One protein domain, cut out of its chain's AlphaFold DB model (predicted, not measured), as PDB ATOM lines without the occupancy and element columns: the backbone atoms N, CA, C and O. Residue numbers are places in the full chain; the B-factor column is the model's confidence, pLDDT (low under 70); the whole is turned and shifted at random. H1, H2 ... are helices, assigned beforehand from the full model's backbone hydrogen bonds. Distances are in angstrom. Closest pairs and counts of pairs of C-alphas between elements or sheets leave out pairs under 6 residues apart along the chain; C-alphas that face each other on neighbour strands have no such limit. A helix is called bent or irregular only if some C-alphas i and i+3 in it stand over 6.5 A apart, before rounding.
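AT A GLANCE: This is residues 2 to 158 of the 164 residues of an uncharacterized protein of Salinicoccus hispanicus (UniProt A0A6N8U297). Look for helix H3 running through the middle of a compact pile of helices: H4, H5, H6, H7, H2 and the kinked H1 follow one another round it in a loose ring, open between H1 and H2, which are only close. The long helices are nearly aligned, and the end of H5 with the loop after it, residues 107 to 115, sticks out. The printed part has 157 residues with seven named helices, H1 to H7 in order, and no named strand; the class is all helix. The radius of gyration of the C-alphas is 15.4 A, compact, and the spans are 42, 37 and 29 A.

HOW THE PARTS SIT: Start at H5, residues 89 to 111, the longest helix. With H3, residues 40 to 56, and H6, residues 118 to 134, it makes a bundle, three helices side by side. H5 touches H6 at C-alphas Leu 102 and Leu 124, their closest, 5.9 A apart, opposite ways at a shallow tilt of 2 degrees; this is a hairpin. H5 and H3 only just touch, with 3 pairs of C-alphas within 8 A, closest at Val 91 and Val 42, 7.7 A. H3 touches H6 closest at C-alphas Asn 50 and Pro 128, 5.9 A. H3 also touches H4, residues 65 to 85, a hairpin with its closest C-alphas at Ala 45 and Phe 79, 4.5 A apart, and a shallow tilt of 21 degrees, opposite ways. H4 touches H5 with residues 80 to 83 alone, closest at Leu 83 and Leu 92, 6.6 A between C-alphas, another hairpin. H1, residues 2 to 19, touches H4 with residues 12 to 19 alone, closest at C-alphas Ile 18 and His 68, 7.3 A. H7, residues 141 to 152, touches H6 closest at C-alphas Met 150 and Glu 122, 6.9 A, also a hairpin. H2, residues 25 to 29, touches H7 closest at C-alphas Phe 26 and Val 145, 7.2 A. H3 and H7 are apart. Every O i to N i+4 pair is within hydrogen-bond range in H2, H3, H4, H5 and H7, against 8 of 14 in H1 and 11 of 13 in H6.

IN THESE COORDINATES: Find C-alpha 89 at (-90.974, 44.486, 129.390); from there H5 runs 33.2 A to C-alpha 111. H4 measures 30.5 A and H3 24.4 A. H1 begins at C-alpha 2, (-81.062, 53.641, 151.190), and H7 ends at C-alpha 152, (-62.569, 61.716, 136.874). H1 and H6 are irregular: C-alphas 11 and 14 are 9.3 A apart, and C-alphas 125 and 128 are 8.2 A apart.

THE WHOLE: The C-alphas farthest apart, of Ala 3 and Lys 113, are 43.7 A apart. The printed part has no cut and no long link. Residue 113 alone has a pLDDT under 70; the mean of the printed part is 93.3.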
ATOM      1  N   ASN A   2     -81.834  54.295 150.107       74.75
ATOM      2  CA  ASN A   2     -81.062  53.641 151.190       74.75
ATOM      3  C   ASN A   2     -81.466  52.174 151.453       74.75
ATOM      4  O   ASN A   2     -80.667  51.385 151.944       74.75
ATOM      5  N   ALA A   3     -82.711  51.812 151.129       83.44
ATOM      6  CA  ALA A   3     -83.188  50.434 151.161       83.44
ATOM      7  C   ALA A   3     -82.476  49.535 150.136       83.44
ATOM      8  O   ALA A   3     -82.115  48.427 150.503       83.44
ATOM      9  N   LEU A   4     -82.208  50.024 148.915       88.25
ATOM     10  CA  LEU A   4     -81.512  49.249 147.885       88.25
ATOM     11  C   LEU A   4     -80.069  48.963 148.306       88.25
ATOM     12  O   LEU A   4     -79.652  47.816 148.256       88.25
ATOM     13  N   ARG A   5     -79.329  49.970 148.799       90.56
ATOM     14  CA  ARG A   5     -77.969  49.749 149.330       90.56
ATOM     15  C   ARG A   5     -77.965  48.671 150.419       90.56
ATOM     16  O   ARG A   5     -77.240  47.694 150.299       90.56
ATOM     17  N   LYS A   6     -78.845  48.803 151.417       90.75
ATOM     18  CA  LYS A   6     -78.978  47.821 152.509       90.75
ATOM     19  C   LYS A   6     -79.363  46.427 152.022       90.75
ATOM     20  O   LYS A   6     -78.928  45.439 152.600       90.75
ATOM     21  N   GLU A   7     -80.200  46.343 150.995       92.31
ATOM     22  CA  GLU A   7     -80.602  45.079 150.383       92.31
ATOM     23  C   GLU A   7     -79.415  44.401 149.690       92.31
ATOM     24  O   GLU A   7     -79.143  43.241 149.979       92.31
ATOM     25  N   LEU A   8     -78.654  45.134 148.867       93.31
ATOM     26  CA  LEU A   8     -77.439  44.614 148.227       93.31
ATOM     27  C   LEU A   8     -76.405  44.163 149.271       93.31
ATOM     28  O   LEU A   8     -75.802  43.101 149.131       93.31
ATOM     29  N   GLU A   9     -76.220  44.941 150.340       93.31
ATOM     30  CA  GLU A   9     -75.330  44.579 151.450       93.31
ATOM     31  C   GLU A   9     -75.787  43.318 152.177       93.31
ATOM     32  O   GLU A   9     -74.965  42.473 152.522       93.31
ATOM     33  N   SER A  10     -77.091  43.188 152.419       93.50
ATOM     34  CA  SER A  10     -77.660  42.017 153.076       93.50
ATOM     35  C   SER A  10     -77.519  40.764 152.213       93.50
ATOM     36  O   SER A  10     -77.192  39.703 152.741       93.50
ATOM     37  N   ASP A  11     -77.760  40.879 150.907       92.88
ATOM     38  CA  ASP A  11     -77.717  39.756 149.968       92.88
ATOM     39  C   ASP A  11     -76.275  39.272 149.727       92.88
ATOM     40  O   ASP A  11     -76.028  38.067 149.674       92.88
ATOM     41  N   LEU A  12     -75.307  40.191 149.622       90.44
ATOM     42  CA  LEU A  12     -73.886  39.866 149.416       90.44
ATOM     43  C   LEU A  12     -73.132  39.585 150.724       90.44
ATOM     44  O   LEU A  12     -72.037  39.013 150.708       90.44
ATOM     45  N   GLY A  13     -73.696  39.989 151.863       92.19
ATOM     46  CA  GLY A  13     -73.122  39.807 153.189       92.19
ATOM     47  C   GLY A  13     -71.681  40.331 153.277       92.19
ATOM     48  O   GLY A  13     -71.426  41.483 152.925       92.19
ATOM     49  N   PRO A  14     -70.708  39.513 153.724       90.88
ATOM     50  CA  PRO A  14     -69.320  39.945 153.882       90.88
ATOM     51  C   PRO A  14     -68.625  40.291 152.560       90.88
ATOM     52  O   PRO A  14     -67.536  40.846 152.606       90.88
ATOM     53  N   ASN A  15     -69.225  39.982 151.406       91.44
ATOM     54  CA  ASN A  15     -68.659  40.258 150.085       91.44
ATOM     55  C   ASN A  15     -69.164  41.570 149.466       91.44
ATOM     56  O   ASN A  15     -68.766  41.911 148.356       91.44
ATOM     57  N   SER A  16     -70.031  42.318 150.154       90.81
ATOM     58  CA  SER A  16     -70.634  43.555 149.631       90.81
ATOM     59  C   SER A  16     -69.614  44.639 149.264       90.81
ATOM     60  O   SER A  16     -69.885  45.463 148.389       90.81
ATOM     61  N   TRP A  17     -68.427  44.608 149.880       91.69
ATOM     62  CA  TRP A  17     -67.323  45.527 149.596       91.69
ATOM     63  C   TRP A  17     -66.907  45.523 148.124       91.69
ATOM     64  O   TRP A  17     -66.444  46.551 147.638       91.69
ATOM     65  N   ILE A  18     -67.099  44.410 147.403       92.25
ATOM     66  CA  ILE A  18     -66.648  44.289 146.013       92.25
ATOM     67  C   ILE A  18     -67.355  45.282 145.079       92.25
ATOM     68  O   ILE A  18     -66.792  45.686 144.066       92.25
ATOM     69  N   LEU A  19     -68.577  45.697 145.422       90.69
ATOM     70  CA  LEU A  19     -69.361  46.629 144.614       90.69
ATOM     71  C   LEU A  19     -69.066  48.105 144.910       90.69
ATOM     72  O   LEU A  19     -69.489  48.958 144.139       90.69
ATOM     73  N   ASP A  20     -68.392  48.408 146.022       88.62
ATOM     74  CA  ASP A  20     -68.044  49.771 146.453       88.62
ATOM     75  C   ASP A  20     -69.212  50.792 146.412       88.62
ATOM     76  O   ASP A  20     -69.042  51.981 146.146       88.62
ATOM     77  N   ILE A  21     -70.438  50.334 146.697       86.75
ATOM     78  CA  ILE A  21     -71.688  51.097 146.486       86.75
ATOM     79  C   ILE A  21     -71.802  52.406 147.286       86.75
ATOM     80  O   ILE A  21     -72.660  53.239 146.986       86.75
ATOM     81  N   HIS A  22     -70.998  52.571 148.340       86.50
ATOM     82  CA  HIS A  22     -71.004  53.764 149.199       86.50
ATOM     83  C   HIS A  22     -70.152  54.897 148.649       86.50
ATOM     84  O   HIS A  22     -70.370  56.041 149.031       86.50
ATOM     85  N   ASN A  23     -69.213  54.586 147.758       86.56
ATOM     86  CA  ASN A  23     -68.404  55.579 147.059       86.56
ATOM     87  C   ASN A  23     -68.925  55.833 145.635       86.56
ATOM     88  O   ASN A  23     -68.314  56.586 144.878       86.56
ATOM     89  N   ASP A  24     -70.051  55.215 145.269       90.50
ATOM     90  CA  ASP A  24     -70.682  55.385 143.968       90.50
ATOM     91  C   ASP A  24     -71.653  56.592 143.988       90.50
ATOM     92  O   ASP A  24     -72.699  56.534 144.654       90.50
ATOM     93  N   PRO A  25     -71.344  57.678 143.243       93.62
ATOM     94  CA  PRO A  25     -72.143  58.903 143.237       93.62
ATOM     95  C   PRO A  25     -73.528  58.710 142.611       93.62
ATOM     96  O   PRO A  25     -74.446  59.476 142.902       93.62
ATOM     97  N   PHE A  26     -73.720  57.686 141.773       95.38
ATOM     98  CA  PHE A  26     -75.029  57.397 141.203       95.38
ATOM     99  C   PHE A  26     -75.964  56.867 142.283       95.38
ATOM    100  O   PHE A  26     -77.105  57.309 142.375       95.38
ATOM    101  N   PHE A  27     -75.496  55.992 143.172       94.31
ATOM    102  CA  PHE A  27     -76.339  55.533 144.274       94.31
ATOM    103  C   PHE A  27     -76.748  56.672 145.225       94.31
ATOM    104  O   PHE A  27     -77.862  56.627 145.750       94.31
ATOM    105  N   ASP A  28     -75.901  57.691 145.412       92.81
ATOM    106  CA  ASP A  28     -76.261  58.899 146.168       92.81
ATOM    107  C   ASP A  28     -77.301  59.728 145.413       92.81
ATOM    108  O   ASP A  28     -78.329  60.084 145.985       92.81
ATOM    109  N   PHE A  29     -77.100  59.953 144.114       94.81
ATOM    110  CA  PHE A  29     -78.058  60.663 143.272       94.81
ATOM    111  C   PHE A  29     -79.439  59.989 143.302       94.81
ATOM    112  O   PHE A  29     -80.442  60.600 143.657       94.81
ATOM    113  N   PHE A  30     -79.521  58.686 143.035       93.50
ATOM    114  CA  PHE A  30     -80.803  57.985 143.094       93.50
ATOM    115  C   PHE A  30     -81.344  57.845 144.529       93.50
ATOM    116  O   PHE A  30     -82.487  57.424 144.706       93.50
ATOM    117  N   SER A  31     -80.572  58.197 145.567       90.44
ATOM    118  CA  SER A  31     -81.058  58.228 146.949       90.44
ATOM    119  C   SER A  31     -82.089  59.330 147.209       90.44
ATOM    120  O   SER A  31     -82.954  59.152 148.074       90.44
ATOM    121  N   GLU A  32     -82.043  60.407 146.422       91.62
ATOM    122  CA  GLU A  32     -82.891  61.581 146.572       91.62
ATOM    123  C   GLU A  32     -84.139  61.496 145.680       91.62
ATOM    124  O   GLU A  32     -84.075  61.591 144.455       91.62
ATOM    125  N   GLU A  33     -85.320  61.370 146.294       88.94
ATOM    126  CA  GLU A  33     -86.591  61.231 145.558       88.94
ATOM    127  C   GLU A  33     -86.899  62.425 144.643       88.94
ATOM    128  O   GLU A  33     -87.576  62.260 143.633       88.94
ATOM    129  N   VAL A  34     -86.358  63.610 144.945       93.38
ATOM    130  CA  VAL A  34     -86.523  64.825 144.126       93.38
ATOM    131  C   VAL A  34     -85.897  64.708 142.730       93.38
ATOM    132  O   VAL A  34     -86.170  65.541 141.866       93.38
ATOM    133  N   HIS A  35     -85.034  63.716 142.502       93.88
ATOM    134  CA  HIS A  35     -84.427  63.449 141.198       93.88
ATOM    135  C   HIS A  35     -85.238  62.457 140.354       93.88
ATOM    136  O   HIS A  35     -85.038  62.385 139.142       93.88
ATOM    137  N   ILE A  36     -86.163  61.718 140.971       95.50
ATOM    138  CA  ILE A  36     -86.946  60.667 140.321       95.50
ATOM    139  C   ILE A  36     -88.272  61.248 139.842       95.50
ATOM    140  O   ILE A  36     -89.090  61.696 140.644       95.50
ATOM    141  N   LEU A  37     -88.508  61.223 138.531       95.62
ATOM    142  CA  LEU A  37     -89.722  61.801 137.944       95.62
ATOM    143  C   LEU A  37     -90.886  60.805 137.945       95.62
ATOM    144  O   LEU A  37     -92.030  61.184 138.195       95.62
ATOM    145  N   ASN A  38     -90.609  59.531 137.670       94.19
ATOM    146  CA  ASN A  38     -91.580  58.439 137.738       94.19
ATOM    147  C   ASN A  38     -90.865  57.081 137.853       94.19
ATOM    148  O   ASN A  38     -89.641  57.010 137.793       94.19
ATOM    149  N   SER A  39     -91.642  56.015 138.067       95.38
ATOM    150  CA  SER A  39     -91.188  54.617 138.115       95.38
ATOM    151  C   SER A  39     -89.850  54.404 138.847       95.38
ATOM    152  O   SER A  39     -88.834  54.065 138.231       95.38
ATOM    153  N   PRO A  40     -89.807  54.584 140.186       95.00
ATOM    154  CA  PRO A  40     -88.576  54.429 140.964       95.00
ATOM    155  C   PRO A  40     -87.907  53.058 140.801       95.00
ATOM    156  O   PRO A  40     -86.684  52.960 140.878       95.00
ATOM    157  N   HIS A  41     -88.688  52.004 140.549       95.56
ATOM    158  CA  HIS A  41     -88.186  50.655 140.283       95.56
ATOM    159  C   HIS A  41     -87.433  50.556 138.951       95.56
ATOM    160  O   HIS A  41     -86.429  49.855 138.899       95.56
ATOM    161  N   VAL A  42     -87.848  51.281 137.904       97.88
ATOM    162  CA  VAL A  42     -87.116  51.340 136.625       97.88
ATOM    163  C   VAL A  42     -85.765  52.019 136.821       97.88
ATOM    164  O   VAL A  42     -84.739  51.464 136.442       97.88
ATOM    165  N   ASN A  43     -85.750  53.173 137.489       97.56
ATOM    166  CA  ASN A  43     -84.521  53.904 137.808       97.56
ATOM    167  C   ASN A  43     -83.521  53.033 138.584       97.56
ATOM    168  O   ASN A  43     -82.340  52.972 138.252       97.56
ATOM    169  N   GLN A  44     -84.016  52.316 139.592       96.31
ATOM    170  CA  GLN A  44     -83.232  51.366 140.374       96.31
ATOM    171  C   GLN A  44     -82.690  50.218 139.532       96.31
ATOM    172  O   GLN A  44     -81.501  49.925 139.591       96.31
ATOM    173  N   ALA A  45     -83.550  49.575 138.744       98.06
ATOM    174  CA  ALA A  45     -83.153  48.453 137.914       98.06
ATOM    175  C   ALA A  45     -82.075  48.880 136.906       98.06
ATOM    176  O   ALA A  45     -81.050  48.215 136.783       98.06
ATOM    177  N   VAL A  46     -82.270  50.012 136.230       98.19
ATOM    178  CA  VAL A  46     -81.321  50.523 135.234       98.19
ATOM    179  C   VAL A  46     -80.000  50.958 135.873       98.19
ATOM    180  O   VAL A  46     -78.950  50.691 135.292       98.19
ATOM    181  N   LEU A  47     -80.016  51.523 137.087       97.75
ATOM    182  CA  LEU A  47     -78.792  51.756 137.861       97.75
ATOM    183  C   LEU A  47     -78.019  50.447 138.067       97.75
ATOM    184  O   LEU A  47     -76.849  50.377 137.705       97.75
ATOM    185  N   LEU A  48     -78.673  49.392 138.570       98.00
ATOM    186  CA  LEU A  48     -78.029  48.087 138.789       98.00
ATOM    187  C   LEU A  48     -77.480  47.493 137.488       98.00
ATOM    188  O   LEU A  48     -76.385  46.939 137.479       98.00
ATOM    189  N   PHE A  49     -78.223  47.635 136.391       98.38
ATOM    190  CA  PHE A  49     -77.810  47.181 135.068       98.38
ATOM    191  C   PHE A  49     -76.551  47.899 134.576       98.38
ATOM    192  O   PHE A  49     -75.601  47.259 134.125       98.38
ATOM    193  N   ASN A  50     -76.517  49.227 134.701       97.94
ATOM    194  CA  ASN A  50     -75.359  50.031 134.331       97.94
ATOM    195  C   ASN A  50     -74.145  49.711 135.211       97.94
ATOM    196  O   ASN A  50     -73.037  49.538 134.702       97.94
ATOM    197  N   THR A  51     -74.358  49.586 136.524       96.69
ATOM    198  CA  THR A  51     -73.318  49.178 137.472       96.69
ATOM    199  C   THR A  51     -72.765  47.807 137.099       96.69
ATOM    200  O   THR A  51     -71.550  47.664 137.054       96.69
ATOM    201  N   ALA A  52     -73.606  46.827 136.755       97.12
ATOM    202  CA  ALA A  52     -73.160  45.496 136.343       97.12
ATOM    203  C   ALA A  52     -72.277  45.537 135.086       97.12
ATOM    204  O   ALA A  52     -71.207  44.931 135.073       97.12
ATOM    205  N   LEU A  53     -72.691  46.281 134.055       96.12
ATOM    206  CA  LEU A  53     -71.919  46.429 132.816       96.12
ATOM    207  C   LEU A  53     -70.532  47.023 133.083       96.12
ATOM    208  O   LEU A  53     -69.528  46.437 132.685       96.12
ATOM    209  N   ASN A  54     -70.475  48.149 133.796       94.31
ATOM    210  CA  ASN A  54     -69.212  48.831 134.087       94.31
ATOM    211  C   ASN A  54     -68.346  48.065 135.085       94.31
ATOM    212  O   ASN A  54     -67.122  48.178 135.062       94.31
ATOM    213  N   PHE A  55     -68.970  47.312 135.988       94.44
ATOM    214  CA  PHE A  55     -68.265  46.453 136.920       94.44
ATOM    215  C   PHE A  55     -67.546  45.342 136.157       94.44
ATOM    216  O   PHE A  55     -66.334  45.237 136.290       94.44
ATOM    217  N   LEU A  56     -68.248  44.615 135.282       93.62
ATOM    218  CA  LEU A  56     -67.685  43.513 134.490       93.62
ATOM    219  C   LEU A  56     -66.665  43.949 133.425       93.62
ATOM    220  O   LEU A  56     -65.922  43.114 132.913       93.62
ATOM    221  N   ASP A  57     -66.604  45.240 133.092       91.81
ATOM    222  CA  ASP A  57     -65.530  45.788 132.260       91.81
ATOM    223  C   ASP A  57     -64.189  45.889 133.003       91.81
ATOM    224  O   ASP A  57     -63.147  46.074 132.370       91.81
ATOM    225  N   ARG A  58     -64.175  45.821 134.340       90.12
ATOM    226  CA  ARG A  58     -62.939  45.913 135.126       90.12
ATOM    227  C   ARG A  58     -62.199  44.581 135.083       90.12
ATOM    228  O   ARG A  58     -62.799  43.513 135.048       90.12
ATOM    229  N   VAL A  59     -60.871  44.641 135.126       88.62
ATOM    230  CA  VAL A  59     -60.041  43.441 135.282       88.62
ATOM    231  C   VAL A  59     -59.844  43.204 136.782       88.62
ATOM    232  O   VAL A  59     -59.143  44.001 137.409       88.62
ATOM    233  N   PRO A  60     -60.469  42.173 137.383       90.62
ATOM    234  CA  PRO A  60     -60.295  41.887 138.803       90.62
ATOM    235  C   PRO A  60     -58.920  41.270 139.077       90.62
ATOM    236  O   PRO A  60     -58.263  40.745 138.174       90.62
ATOM    237  N   GLU A  61     -58.511  41.276 140.345       91.31
ATOM    238  CA  GLU A  61     -57.410  40.428 140.796       91.31
ATOM    239  C   GLU A  61     -57.791  38.945 140.673       91.31
ATOM    240  O   GLU A  61     -58.960  38.573 140.803       91.31
ATOM    241  N   ASP A  62     -56.803  38.072 140.454       91.25
ATOM    242  CA  ASP A  62     -57.047  36.636 140.252       91.25
ATOM    243  C   ASP A  62     -57.807  35.994 141.425       91.25
ATOM    244  O   ASP A  62     -58.641  35.113 141.208       91.25
ATOM    245  N   ALA A  63     -57.549  36.452 142.656       92.50
ATOM    246  CA  ALA A  63     -58.209  35.961 143.864       92.50
ATOM    247  C   ALA A  63     -59.710  36.305 143.916       92.50
ATOM    248  O   ALA A  63     -60.485  35.544 144.492       92.50
ATOM    249  N   ASP A  64     -60.117  37.400 143.271       93.44
ATOM    250  CA  ASP A  64     -61.484  37.927 143.320       93.44
ATOM    251  C   ASP A  64     -62.277  37.638 142.044       93.44
ATOM    252  O   ASP A  64     -63.457  37.972 141.956       93.44
ATOM    253  N   ARG A  65     -61.661  37.002 141.042       93.00
ATOM    254  CA  ARG A  65     -62.261  36.804 139.717       93.00
ATOM    255  C   ARG A  65     -63.624  36.113 139.759       93.00
ATOM    256  O   ARG A  65     -64.531  36.522 139.040       93.00
ATOM    257  N   GLU A  66     -63.768  35.065 140.567       94.19
ATOM    258  CA  GLU A  66     -65.045  34.356 140.704       94.19
ATOM    259  C   GLU A  66     -66.104  35.259 141.343       94.19
ATOM    260  O   GLU A  66     -67.201  35.407 140.802       94.19
ATOM    261  N   LEU A  67     -65.755  35.921 142.448       94.81
ATOM    262  CA  LEU A  67     -66.662  36.825 143.147       94.81
ATOM    263  C   LEU A  67     -67.074  38.011 142.266       94.81
ATOM    264  O   LEU A  67     -68.229  38.420 142.293       94.81
ATOM    265  N   HIS A  68     -66.153  38.520 141.452       95.19
ATOM    266  CA  HIS A  68     -66.401  39.582 140.487       95.19
ATOM    267  C   HIS A  68     -67.450  39.176 139.444       95.19
ATOM    268  O   HIS A  68     -68.417  39.896 139.217       95.19
ATOM    269  N   VAL A  69     -67.328  37.988 138.848       95.44
ATOM    270  CA  VAL A  69     -68.341  37.509 137.893       95.44
ATOM    271  C   VAL A  69     -69.691  37.317 138.589       95.44
ATOM    272  O   VAL A  69     -70.706  37.825 138.116       95.44
ATOM    273  N   LEU A  70     -69.701  36.660 139.753       95.81
ATOM    274  CA  LEU A  70     -70.933  36.379 140.494       95.81
ATOM    275  C   LEU A  70     -71.650  37.647 140.971       95.81
ATOM    276  O   LEU A  70     -72.877  37.701 140.943       95.81
ATOM    277  N   ALA A  71     -70.913  38.674 141.395       96.00
ATOM    278  CA  ALA A  71     -71.501  39.945 141.800       96.00
ATOM    279  C   ALA A  71     -72.114  40.692 140.601       96.00
ATOM    280  O   ALA A  71     -73.201  41.255 140.735       96.00
ATOM    281  N   GLY A  72     -71.490  40.632 139.418       96.69
ATOM    282  CA  GLY A  72     -72.085  41.150 138.181       96.69
ATOM    283  C   GLY A  72     -73.374  40.413 137.792       96.69
ATOM    284  O   GLY A  72     -74.403  41.048 137.557       96.69
ATOM    285  N   ASP A  73     -73.354  39.077 137.809       96.81
ATOM    286  CA  ASP A  73     -74.530  38.240 137.522       96.81
ATOM    287  C   ASP A  73     -75.668  38.465 138.530       96.81
ATOM    288  O   ASP A  73     -76.852  38.481 138.170       96.81
ATOM    289  N   TYR A  74     -75.323  38.678 139.801       97.31
ATOM    290  CA  TYR A  74     -76.276  39.039 140.843       97.31
ATOM    291  C   TYR A  74     -76.967  40.375 140.534       97.31
ATOM    292  O   TYR A  74     -78.198  40.438 140.557       97.31
ATOM    293  N   LEU A  75     -76.215  41.421 140.170       97.75
ATOM    294  CA  LEU A  75     -76.792  42.718 139.797       97.75
ATOM    295  C   LEU A  75     -77.737  42.604 138.592       97.75
ATOM    296  O   LEU A  75     -78.850  43.137 138.637       97.75
ATOM    297  N   PHE A  76     -77.356  41.847 137.556       97.69
ATOM    298  CA  PHE A  76     -78.251  41.562 136.430       97.69
ATOM    299  C   PHE A  76     -79.512  40.815 136.866       97.69
ATOM    300  O   PHE A  76     -80.615  41.160 136.442       97.69
ATOM    301  N   SER A  77     -79.381  39.825 137.747       97.50
ATOM    302  CA  SER A  77     -80.523  39.072 138.270       97.50
ATOM    303  C   SER A  77     -81.509  39.985 139.002       97.50
ATOM    304  O   SER A  77     -82.715  39.905 138.765       97.50
ATOM    305  N   LYS A  78     -81.013  40.913 139.830       97.31
ATOM    306  CA  LYS A  78     -81.850  41.918 140.504       97.31
ATOM    307  C   LYS A  78     -82.538  42.834 139.497       97.31
ATOM    308  O   LYS A  78     -83.746  43.030 139.608       97.31
ATOM    309  N   PHE A  79     -81.820  43.314 138.481       97.94
ATOM    310  CA  PHE A  79     -82.403  44.073 137.372       97.94
ATOM    311  C   PHE A  79     -83.584  43.326 136.718       97.94
ATOM    312  O   PHE A  79     -84.690  43.869 136.651       97.94
ATOM    313  N   TYR A  80     -83.400  42.062 136.317       97.62
ATOM    314  CA  TYR A  80     -84.465  41.262 135.697       97.62
ATOM    315  C   TYR A  80     -85.654  41.043 136.639       97.62
ATOM    316  O   TYR A  80     -86.812  41.147 136.223       97.62
ATOM    317  N   MET A  81     -85.394  40.758 137.917       96.94
ATOM    318  CA  MET A  81     -86.443  40.566 138.921       96.94
ATOM    319  C   MET A  81     -87.272  41.835 139.125       96.94
ATOM    320  O   MET A  81     -88.496  41.760 139.228       96.94
ATOM    321  N   MET A  82     -86.621  42.998 139.169       96.50
ATOM    322  CA  MET A  82     -87.298  44.274 139.374       96.50
ATOM    323  C   MET A  82     -88.193  44.632 138.192       96.50
ATOM    324  O   MET A  82     -89.353  44.971 138.405       96.50
ATOM    325  N   LEU A  83     -87.706  44.505 136.956       97.31
ATOM    326  CA  LEU A  83     -88.533  44.815 135.789       97.31
ATOM    327  C   LEU A  83     -89.667  43.803 135.593       97.31
ATOM    328  O   LEU A  83     -90.806  44.201 135.366       97.31
ATOM    329  N   SER A  84     -89.396  42.501 135.742       96.38
ATOM    330  CA  SER A  84     -90.420  41.460 135.556       96.38
ATOM    331  C   SER A  84     -91.559  41.555 136.572       96.38
ATOM    332  O   SER A  84     -92.719  41.396 136.205       96.38
ATOM    333  N   ARG A  85     -91.258  41.878 137.836       96.75
ATOM    334  CA  ARG A  85     -92.272  42.067 138.887       96.75
ATOM    335  C   ARG A  85     -93.255  43.198 138.578       96.75
ATOM    336  O   ARG A  85     -94.384  43.160 139.062       96.75
ATOM    337  N   HIS A  86     -92.812  44.198 137.826       96.69
ATOM    338  CA  HIS A  86     -93.592  45.379 137.469       96.69
ATOM    339  C   HIS A  86     -94.041  45.371 136.001       96.69
ATOM    340  O   HIS A  86     -94.599  46.359 135.543       96.69
ATOM    341  N   GLU A  87     -93.826  44.259 135.288       97.06
ATOM    342  CA  GLU A  87     -94.203  44.078 133.880       97.06
ATOM    343  C   GLU A  87     -93.570  45.112 132.922       97.06
ATOM    344  O   GLU A  87     -94.103  45.399 131.853       97.06
ATOM    345  N   GLU A  88     -92.384  45.625 133.270       97.56
ATOM    346  CA  GLU A  88     -91.628  46.635 132.509       97.56
ATOM    347  C   GLU A  88     -90.860  46.006 131.329       97.56
ATOM    348  O   GLU A  88     -89.634  46.101 131.209       97.56
ATOM    349  N   TYR A  89     -91.575  45.284 130.465       95.69
ATOM    350  CA  TYR A  89     -90.974  44.486 129.390       95.69
ATOM    351  C   TYR A  89     -90.367  45.325 128.261       95.69
ATOM    352  O   TYR A  89     -89.438  44.863 127.602       95.69
ATOM    353  N   GLU A  90     -90.866  46.543 128.045       97.12
ATOM    354  CA  GLU A  90     -90.306  47.481 127.064       97.12
ATOM    355  C   GLU A  90     -88.916  47.953 127.505       97.12
ATOM    356  O   GLU A  90     -87.941  47.745 126.787       97.12
ATOM    357  N   VAL A  91     -88.791  48.430 128.749       97.88
ATOM    358  CA  VAL A  91     -87.494  48.794 129.343       97.88
ATOM    359  C   VAL A  91     -86.532  47.607 129.311       97.88
ATOM    360  O   VAL A  91     -85.359  47.754 128.972       97.88
ATOM    361  N   LEU A  92     -87.020  46.408 129.640       97.38
ATOM    362  CA  LEU A  92     -86.216  45.194 129.582       97.38
ATOM    363  C   LEU A  92     -85.668  44.950 128.171       97.38
ATOM    364  O   LEU A  92     -84.475  44.686 128.019       97.38
ATOM    365  N   HIS A  93     -86.526  45.027 127.155       97.69
ATOM    366  CA  HIS A  93     -86.139  44.849 125.760       97.69
ATOM    367  C   HIS A  93     -85.074  45.872 125.342       97.69
ATOM    368  O   HIS A  93     -84.013  45.469 124.860       97.69
ATOM    369  N   ASP A  94     -85.302  47.152 125.632       98.19
ATOM    370  CA  ASP A  94     -84.384  48.244 125.298       98.19
ATOM    371  C   ASP A  94     -83.001  48.045 125.932       98.19
ATOM    372  O   ASP A  94     -81.969  48.195 125.272       98.19
ATOM    373  N   MET A  95     -82.950  47.644 127.207       98.12
ATOM    374  CA  MET A  95     -81.687  47.368 127.899       98.12
ATOM    375  C   MET A  95     -80.942  46.173 127.283       98.12
ATOM    376  O   MET A  95     -79.710  46.192 127.178       98.12
ATOM    377  N   MET A  96     -81.657  45.140 126.823       96.88
ATOM    378  CA  MET A  96     -81.037  44.009 126.121       96.88
ATOM    379  C   MET A  96     -80.456  44.424 124.768       96.88
ATOM    380  O   MET A  96     -79.307  44.085 124.468       96.88
ATOM    381  N   GLU A  97     -81.198  45.183 123.962       97.75
ATOM    382  CA  GLU A  97     -80.687  45.693 122.685       97.75
ATOM    383  C   GLU A  97     -79.483  46.620 122.878       97.75
ATOM    384  O   GLU A  97     -78.485  46.535 122.144       97.75
ATOM    385  N   MET A  98     -79.536  47.458 123.914       97.25
ATOM    386  CA  MET A  98     -78.452  48.360 124.262       97.25
ATOM    387  C   MET A  98     -77.204  47.593 124.695       97.25
ATOM    388  O   MET A  98     -76.143  47.820 124.121       97.25
ATOM    389  N   SER A  99     -77.304  46.637 125.625       95.94
ATOM    390  CA  SER A  99     -76.147  45.828 126.053       95.94
ATOM    391  C   SER A  99     -75.484  45.084 124.900       95.94
ATOM    392  O   SER A  99     -74.259  45.074 124.797       95.94
ATOM    393  N   LYS A 100     -76.273  44.525 123.976       95.75
ATOM    394  CA  LYS A 100     -75.750  43.896 122.761       95.75
ATOM    395  C   LYS A 100     -74.956  44.889 121.912       95.75
ATOM    396  O   LYS A 100     -73.857  44.563 121.464       95.75
ATOM    397  N   SER A 101     -75.491  46.091 121.712       96.12
ATOM    398  CA  SER A 101     -74.834  47.156 120.949       96.12
ATOM    399  C   SER A 101     -73.551  47.640 121.634       96.12
ATOM    400  O   SER A 101     -72.514  47.750 120.981       96.12
ATOM    401  N   LEU A 102     -73.589  47.846 122.955       95.12
ATOM    402  CA  LEU A 102     -72.441  48.233 123.777       95.12
ATOM    403  C   LEU A 102     -71.332  47.175 123.706       95.12
ATOM    404  O   LEU A 102     -70.193  47.497 123.379       95.12
ATOM    405  N   ASN A 103     -71.664  45.902 123.929       93.25
ATOM    406  CA  ASN A 103     -70.703  44.797 123.912       93.25
ATOM    407  C   ASN A 103     -70.108  44.566 122.520       93.25
ATOM    408  O   ASN A 103     -68.900  44.344 122.395       93.25
ATOM    409  N   SER A 104     -70.927  44.659 121.465       92.81
ATOM    410  CA  SER A 104     -70.440  44.611 120.083       92.81
ATOM    411  C   SER A 104     -69.434  45.730 119.838       92.81
ATOM    412  O   SER A 104     -68.336  45.483 119.343       92.81
ATOM    413  N   ARG A 105     -69.763  46.957 120.259       93.75
ATOM    414  CA  ARG A 105     -68.892  48.107 120.041       93.75
ATOM    415  C   ARG A 105     -67.594  48.031 120.844       93.75
ATOM    416  O   ARG A 105     -66.532  48.302 120.290       93.75
ATOM    417  N   LYS A 106     -67.642  47.602 122.108       92.38
ATOM    418  CA  LYS A 106     -66.442  47.340 122.926       92.38
ATOM    419  C   LYS A 106     -65.546  46.285 122.272       92.38
ATOM    420  O   LYS A 106     -64.338  46.480 122.182       92.38
ATOM    421  N   SER A 107     -66.138  45.220 121.734       90.00
ATOM    422  CA  SER A 107     -65.405  44.170 121.011       90.00
ATOM    423  C   SER A 107     -64.737  44.698 119.735       90.00
ATOM    424  O   SER A 107     -63.593  44.357 119.440       90.00
ATOM    425  N   GLU A 108     -65.405  45.580 118.990       90.62
ATOM    426  CA  GLU A 108     -64.799  46.253 117.837       90.62
ATOM    427  C   GLU A 108     -63.630  47.158 118.238       90.62
ATOM    428  O   GLU A 108     -62.627  47.194 117.528       90.62
ATOM    429  N   LEU A 109     -63.730  47.872 119.363       90.25
ATOM    430  CA  LEU A 109     -62.645  48.717 119.873       90.25
ATOM    431  C   LEU A 109     -61.425  47.892 120.295       90.25
ATOM    432  O   LEU A 109     -60.304  48.283 119.987       90.25
ATOM    433  N   VAL A 110     -61.641  46.715 120.894       86.75
ATOM    434  CA  VAL A 110     -60.589  45.724 121.194       86.75
ATOM    435  C   VAL A 110     -59.855  45.291 119.919       86.75
ATOM    436  O   VAL A 110     -58.640  45.116 119.930       86.75
ATOM    437  N   MET A 111     -60.570  45.090 118.811       84.44
ATOM    438  CA  MET A 111     -59.966  44.651 117.544       84.44
ATOM    439  C   MET A 111     -59.412  45.811 116.701       84.44
ATOM    440  O   MET A 111     -58.587  45.612 115.804       84.44
ATOM    441  N   GLY A 112     -59.913  47.018 116.940       76.25
ATOM    442  CA  GLY A 112     -59.630  48.218 116.175       76.25
ATOM    443  C   GLY A 112     -58.407  48.979 116.677       76.25
ATOM    444  O   GLY A 112     -57.919  48.802 117.784       76.25
ATOM    445  N   LYS A 113     -57.908  49.894 115.840       69.12
ATOM    446  CA  LYS A 113     -56.857  50.861 116.225       69.12
ATOM    447  C   LYS A 113     -57.403  52.267 116.475       69.12
ATOM    448  O   LYS A 113     -56.633  53.201 116.692       69.12
ATOM    449  N   VAL A 114     -58.719  52.444 116.365       76.19
ATOM    450  CA  VAL A 114     -59.369  53.753 116.461       76.19
ATOM    451  C   VAL A 114     -59.825  53.958 117.894       76.19
ATOM    452  O   VAL A 114     -60.646  53.200 118.398       76.19
ATOM    453  N   LYS A 115     -59.294  54.999 118.536       80.44
ATOM    454  CA  LYS A 115     -59.759  55.417 119.857       80.44
ATOM    455  C   LYS A 115     -61.175  55.997 119.745       80.44
ATOM    456  O   LYS A 115     -61.414  56.777 118.816       80.44
ATOM    457  N   PRO A 116     -62.088  55.656 120.667       86.50
ATOM    458  CA  PRO A 116     -63.432  56.212 120.661       86.50
ATOM    459  C   PRO A 116     -63.401  57.713 120.947       86.50
ATOM    460  O   PRO A 116     -62.487  58.235 121.596       86.50
ATOM    461  N   ARG A 117     -64.415  58.421 120.450       89.00
ATOM    462  CA  ARG A 117     -64.606  59.847 120.761       89.00
ATOM    463  C   ARG A 117     -65.160  60.014 122.186       89.00
ATOM    464  O   ARG A 117     -65.783  59.083 122.688       89.00
ATOM    465  N   PRO A 118     -65.026  61.191 122.824       87.38
ATOM    466  CA  PRO A 118     -65.560  61.412 124.172       87.38
ATOM    467  C   PRO A 118     -67.053  61.077 124.324       87.38
ATOM    468  O   PRO A 118     -67.412  60.349 125.240       87.38
ATOM    469  N   GLN A 119     -67.904  61.508 123.382       90.50
ATOM    470  CA  GLN A 119     -69.346  61.194 123.416       90.50
ATOM    471  C   GLN A 119     -69.631  59.696 123.256       90.50
ATOM    472  O   GLN A 119     -70.582  59.161 123.811       90.50
ATOM    473  N   GLU A 120     -68.801  59.005 122.477       93.06
ATOM    474  CA  GLU A 120     -68.915  57.559 122.319       93.06
ATOM    475  C   GLU A 120     -68.520  56.843 123.612       93.06
ATOM    476  O   GLU A 120     -69.182  55.889 123.993       93.06
ATOM    477  N   MET A 121     -67.490  57.323 124.315       92.75
ATOM    478  CA  MET A 121     -67.103  56.778 125.616       92.75
ATOM    479  C   MET A 121     -68.195  56.969 126.669       92.75
ATOM    480  O   MET A 121     -68.506  56.036 127.403       92.75
ATOM    481  N   GLU A 122     -68.792  58.158 126.723       95.06
ATOM    482  CA  GLU A 122     -69.924  58.435 127.607       95.06
ATOM    483  C   GLU A 122     -71.073  57.455 127.344       95.06
ATOM    484  O   GLU A 122     -71.565  56.811 128.268       95.06
ATOM    485  N   TRP A 123     -71.442  57.256 126.075       96.12
ATOM    486  CA  TRP A 123     -72.464  56.278 125.708       96.12
ATOM    487  C   TRP A 123     -72.067  54.837 126.065       96.12
ATOM    488  O   TRP A 123     -72.902  54.076 126.548       96.12
ATOM    489  N   LEU A 124     -70.797  54.464 125.879       95.69
ATOM    490  CA  LEU A 124     -70.291  53.122 126.184       95.69
ATOM    491  C   LEU A 124     -70.393  52.748 127.669       95.69
ATOM    492  O   LEU A 124     -70.540  51.566 127.979       95.69
ATOM    493  N   LEU A 125     -70.288  53.736 128.559       95.06
ATOM    494  CA  LEU A 125     -70.271  53.549 130.012       95.06
ATOM    495  C   LEU A 125     -71.599  53.896 130.688       95.06
ATOM    496  O   LEU A 125     -71.887  53.398 131.774       95.06
ATOM    497  N   TYR A 126     -72.388  54.783 130.084       97.44
ATOM    498  CA  TYR A 126     -73.576  55.354 130.717       97.44
ATOM    499  C   TYR A 126     -74.805  55.353 129.811       97.44
ATOM    500  O   TYR A 126     -75.811  55.962 130.164       97.44
ATOM    501  N   GLY A 127     -74.780  54.652 128.673       97.75
ATOM    502  CA  GLY A 127     -75.932  54.493 127.778       97.75
ATOM    503  C   GLY A 127     -77.251  54.178 128.507       97.75
ATOM    504  O   GLY A 127     -78.232  54.891 128.283       97.75
ATOM    505  N   PRO A 128     -77.287  53.196 129.431       98.25
ATOM    506  CA  PRO A 128     -78.476  52.914 130.236       98.25
ATOM    507  C   PRO A 128     -78.928  54.101 131.104       98.25
ATOM    508  O   PRO A 128     -80.117  54.387 131.214       98.25
ATOM    509  N   MET A 129     -77.999  54.861 131.680       98.06
ATOM    510  CA  MET A 129     -78.333  56.043 132.486       98.06
ATOM    511  C   MET A 129     -78.861  57.192 131.615       98.06
ATOM    512  O   MET A 129     -79.831  57.856 131.977       98.06
ATOM    513  N   LEU A 130     -78.284  57.383 130.425       97.88
ATOM    514  CA  LEU A 130     -78.761  58.347 129.426       97.88
ATOM    515  C   LEU A 130     -80.165  57.992 128.907       97.88
ATOM    516  O   LEU A 130     -80.952  58.890 128.586       97.88
ATOM    517  N   TYR A 131     -80.508  56.701 128.862       98.25
ATOM    518  CA  TYR A 131     -81.861  56.239 128.550       98.25
ATOM    519  C   TYR A 131     -82.882  56.731 129.581       98.25
ATOM    520  O   TYR A 131     -83.962  57.173 129.186       98.25
ATOM    521  N   LEU A 132     -82.546  56.728 130.878       98.31
ATOM    522  CA  LEU A 132     -83.450  57.236 131.917       98.31
ATOM    523  C   LEU A 132     -83.782  58.716 131.703       98.31
ATOM    524  O   LEU A 132     -84.944  59.105 131.825       98.31
ATOM    525  N   ILE A 133     -82.778  59.526 131.345       97.44
ATOM    526  CA  ILE A 133     -82.956  60.957 131.052       97.44
ATOM    527  C   ILE A 133     -83.837  61.127 129.812       97.44
ATOM    528  O   ILE A 133     -84.832  61.848 129.840       97.44
ATOM    529  N   SER A 134     -83.493  60.429 128.726       96.94
ATOM    530  CA  SER A 134     -84.160  60.572 127.424       96.94
ATOM    531  C   SER A 134     -85.636  60.172 127.456       96.94
ATOM    532  O   SER A 134     -86.434  60.725 126.705       96.94
ATOM    533  N   ASN A 135     -86.003  59.243 128.342       97.56
ATOM    534  CA  ASN A 135     -87.374  58.758 128.502       97.56
ATOM    535  C   ASN A 135     -88.112  59.391 129.693       97.56
ATOM    536  O   ASN A 135     -89.239  59.006 129.997       97.56
ATOM    537  N   GLY A 136     -87.510  60.377 130.367       96.69
ATOM    538  CA  GLY A 136     -88.172  61.132 131.431       96.69
ATOM    539  C   GLY A 136     -88.434  60.334 132.712       96.69
ATOM    540  O   GLY A 136     -89.353  60.675 133.453       96.69
ATOM    541  N   TYR A 137     -87.645  59.293 132.989       97.31
ATOM    542  CA  TYR A 137     -87.677  58.571 134.269       97.31
ATOM    543  C   TYR A 137     -87.004  59.369 135.393       97.31
ATOM    544  O   TYR A 137     -87.380  59.257 136.564       97.31
ATOM    545  N   VAL A 138     -86.025  60.194 135.021       97.00
ATOM    546  CA  VAL A 138     -85.139  60.931 135.918       97.00
ATOM    547  C   VAL A 138     -84.889  62.338 135.385       97.00
ATOM    548  O   VAL A 138     -84.990  62.588 134.184       97.00
ATOM    549  N   ASP A 139     -84.566  63.260 136.281       93.81
ATOM    550  CA  ASP A 139     -84.214  64.631 135.922       93.81
ATOM    551  C   ASP A 139     -82.855  64.722 135.191       93.81
ATOM    552  O   ASP A 139     -81.948  63.915 135.407       93.81
ATOM    553  N   SER A 140     -82.683  65.755 134.360       94.25
ATOM    554  CA  SER A 140     -81.477  66.026 133.568       94.25
ATOM    555  C   SER A 140     -80.220  66.248 134.409       94.25
ATOM    556  O   SER A 140     -79.119  66.078 133.889       94.25
ATOM    557  N   ARG A 141     -80.365  66.545 135.709       96.69
ATOM    558  CA  ARG A 141     -79.259  66.608 136.683       96.69
ATOM    559  C   ARG A 141     -78.428  65.321 136.735       96.69
ATOM    560  O   ARG A 141     -77.250  65.385 137.071       96.69
ATOM    561  N   LEU A 142     -78.982  64.166 136.347       97.50
ATOM    562  CA  LEU A 142     -78.191  62.938 136.201       97.50
ATOM    563  C   LEU A 142     -77.057  63.106 135.176       97.50
ATOM    564  O   LEU A 142     -75.981  62.544 135.356       97.50
ATOM    565  N   GLY A 143     -77.271  63.912 134.131       96.81
ATOM    566  CA  GLY A 143     -76.249  64.234 133.135       96.81
ATOM    567  C   GLY A 143     -75.033  64.937 133.741       96.81
ATOM    568  O   GLY A 143     -73.908  64.629 133.367       96.81
ATOM    569  N   GLU A 144     -75.235  65.796 134.745       96.56
ATOM    570  CA  GLU A 144     -74.138  66.460 135.464       96.56
ATOM    571  C   GLU A 144     -73.299  65.445 136.264       96.56
ATOM    572  O   GLU A 144     -72.070  65.534 136.299       96.56
ATOM    573  N   VAL A 145     -73.943  64.431 136.859       96.94
ATOM    574  CA  VAL A 145     -73.258  63.335 137.574       96.94
ATOM    575  C   VAL A 145     -72.470  62.445 136.608       96.94
ATOM    576  O   VAL A 145     -71.345  62.040 136.917       96.94
ATOM    577  N   ILE A 146     -73.032  62.166 135.427       97.19
ATOM    578  CA  ILE A 146     -72.350  61.432 134.351       97.19
ATOM    579  C   ILE A 146     -71.110  62.206 133.892       97.19
ATOM    580  O   ILE A 146     -70.016  61.640 133.875       97.19
ATOM    581  N   GLU A 147     -71.245  63.498 133.591       95.50
ATOM    582  CA  GLU A 147     -70.137  64.348 133.144       95.50
ATOM    583  C   GLU A 147     -69.025  64.431 134.202       95.50
ATOM    584  O   GLU A 147     -67.842  64.258 133.892       95.50
ATOM    585  N   ALA A 148     -69.386  64.623 135.474       95.12
ATOM    586  CA  ALA A 148     -68.426  64.636 136.573       95.12
ATOM    587  C   ALA A 148     -67.688  63.292 136.712       95.12
ATOM    588  O   ALA A 148     -66.471  63.271 136.905       95.12
ATOM    589  N   SER A 149     -68.400  62.171 136.566       93.62
ATOM    590  CA  SER A 149     -67.803  60.832 136.620       93.62
ATOM    591  C   SER A 149     -66.870  60.580 135.432       93.62
ATOM    592  O   SER A 149     -65.775  60.053 135.610       93.62
ATOM    593  N   MET A 150     -67.256  61.019 134.231       93.06
ATOM    594  CA  MET A 150     -66.434  60.958 133.019       93.06
ATOM    595  C   MET A 150     -65.130  61.755 133.148       93.06
ATOM    596  O   MET A 150     -64.079  61.275 132.729       93.06
ATOM    597  N   ASN A 151     -65.174  62.940 133.761       91.00
ATOM    598  CA  ASN A 151     -63.993  63.788 133.958       91.00
ATOM    599  C   ASN A 151     -62.972  63.198 134.943       91.00
ATOM    600  O   ASN A 151     -61.781  63.494 134.840       91.00
ATOM    601  N   ASN A 152     -63.425  62.365 135.880       87.62
ATOM    602  CA  ASN A 152     -62.569  61.716 136.874       87.62
ATOM    603  C   ASN A 152     -62.104  60.312 136.451       87.62
ATOM    604  O   ASN A 152     -61.289  59.702 137.144       87.62
ATOM    605  N   LEU A 153     -62.615  59.788 135.336       87.25
ATOM    606  CA  LEU A 153     -62.331  58.433 134.887       87.25
ATOM    607  C   LEU A 153     -60.998  58.352 134.135       87.25
ATOM    608  O   LEU A 153     -60.810  58.970 133.087       87.25
ATOM    609  N   ASP A 154     -60.104  57.479 134.597       85.69
ATOM    610  CA  ASP A 154     -58.962  57.053 133.791       85.69
ATOM    611  C   ASP A 154     -59.404  56.032 132.732       85.69
ATOM    612  O   ASP A 154     -59.367  54.818 132.943       85.69
ATOM    613  N   ILE A 155     -59.792  56.526 131.555       84.00
ATOM    614  CA  ILE A 155     -60.214  55.683 130.426       84.00
ATOM    615  C   ILE A 155     -59.123  54.717 129.940       84.00
ATOM    616  O   ILE A 155     -59.426  53.775 129.212       84.00
ATOM    617  N   THR A 156     -57.852  54.936 130.299       83.06
ATOM    618  CA  THR A 156     -56.751  54.054 129.886       83.06
ATOM    619  C   THR A 156     -56.688  52.761 130.691       83.06
ATOM    620  O   THR A 156     -56.013  51.825 130.267       83.06
ATOM    621  N   SER A 157     -57.417  52.698 131.809       83.56
ATOM    622  CA  SER A 157     -57.604  51.487 132.609       83.56
ATOM    623  C   SER A 157     -58.607  50.501 131.991       83.56
ATOM    624  O   SER A 157     -58.623  49.331 132.368       83.56
ATOM    625  N   LEU A 158     -59.421  50.945 131.024       86.56
ATOM    626  CA  LEU A 158     -60.443  50.116 130.390       86.56
ATOM    627  C   LEU A 158     -59.805  49.118 129.405       86.56
ATOM    628  O   LEU A 158     -59.052  49.529 128.509       86.56
TER     629      LEU A 158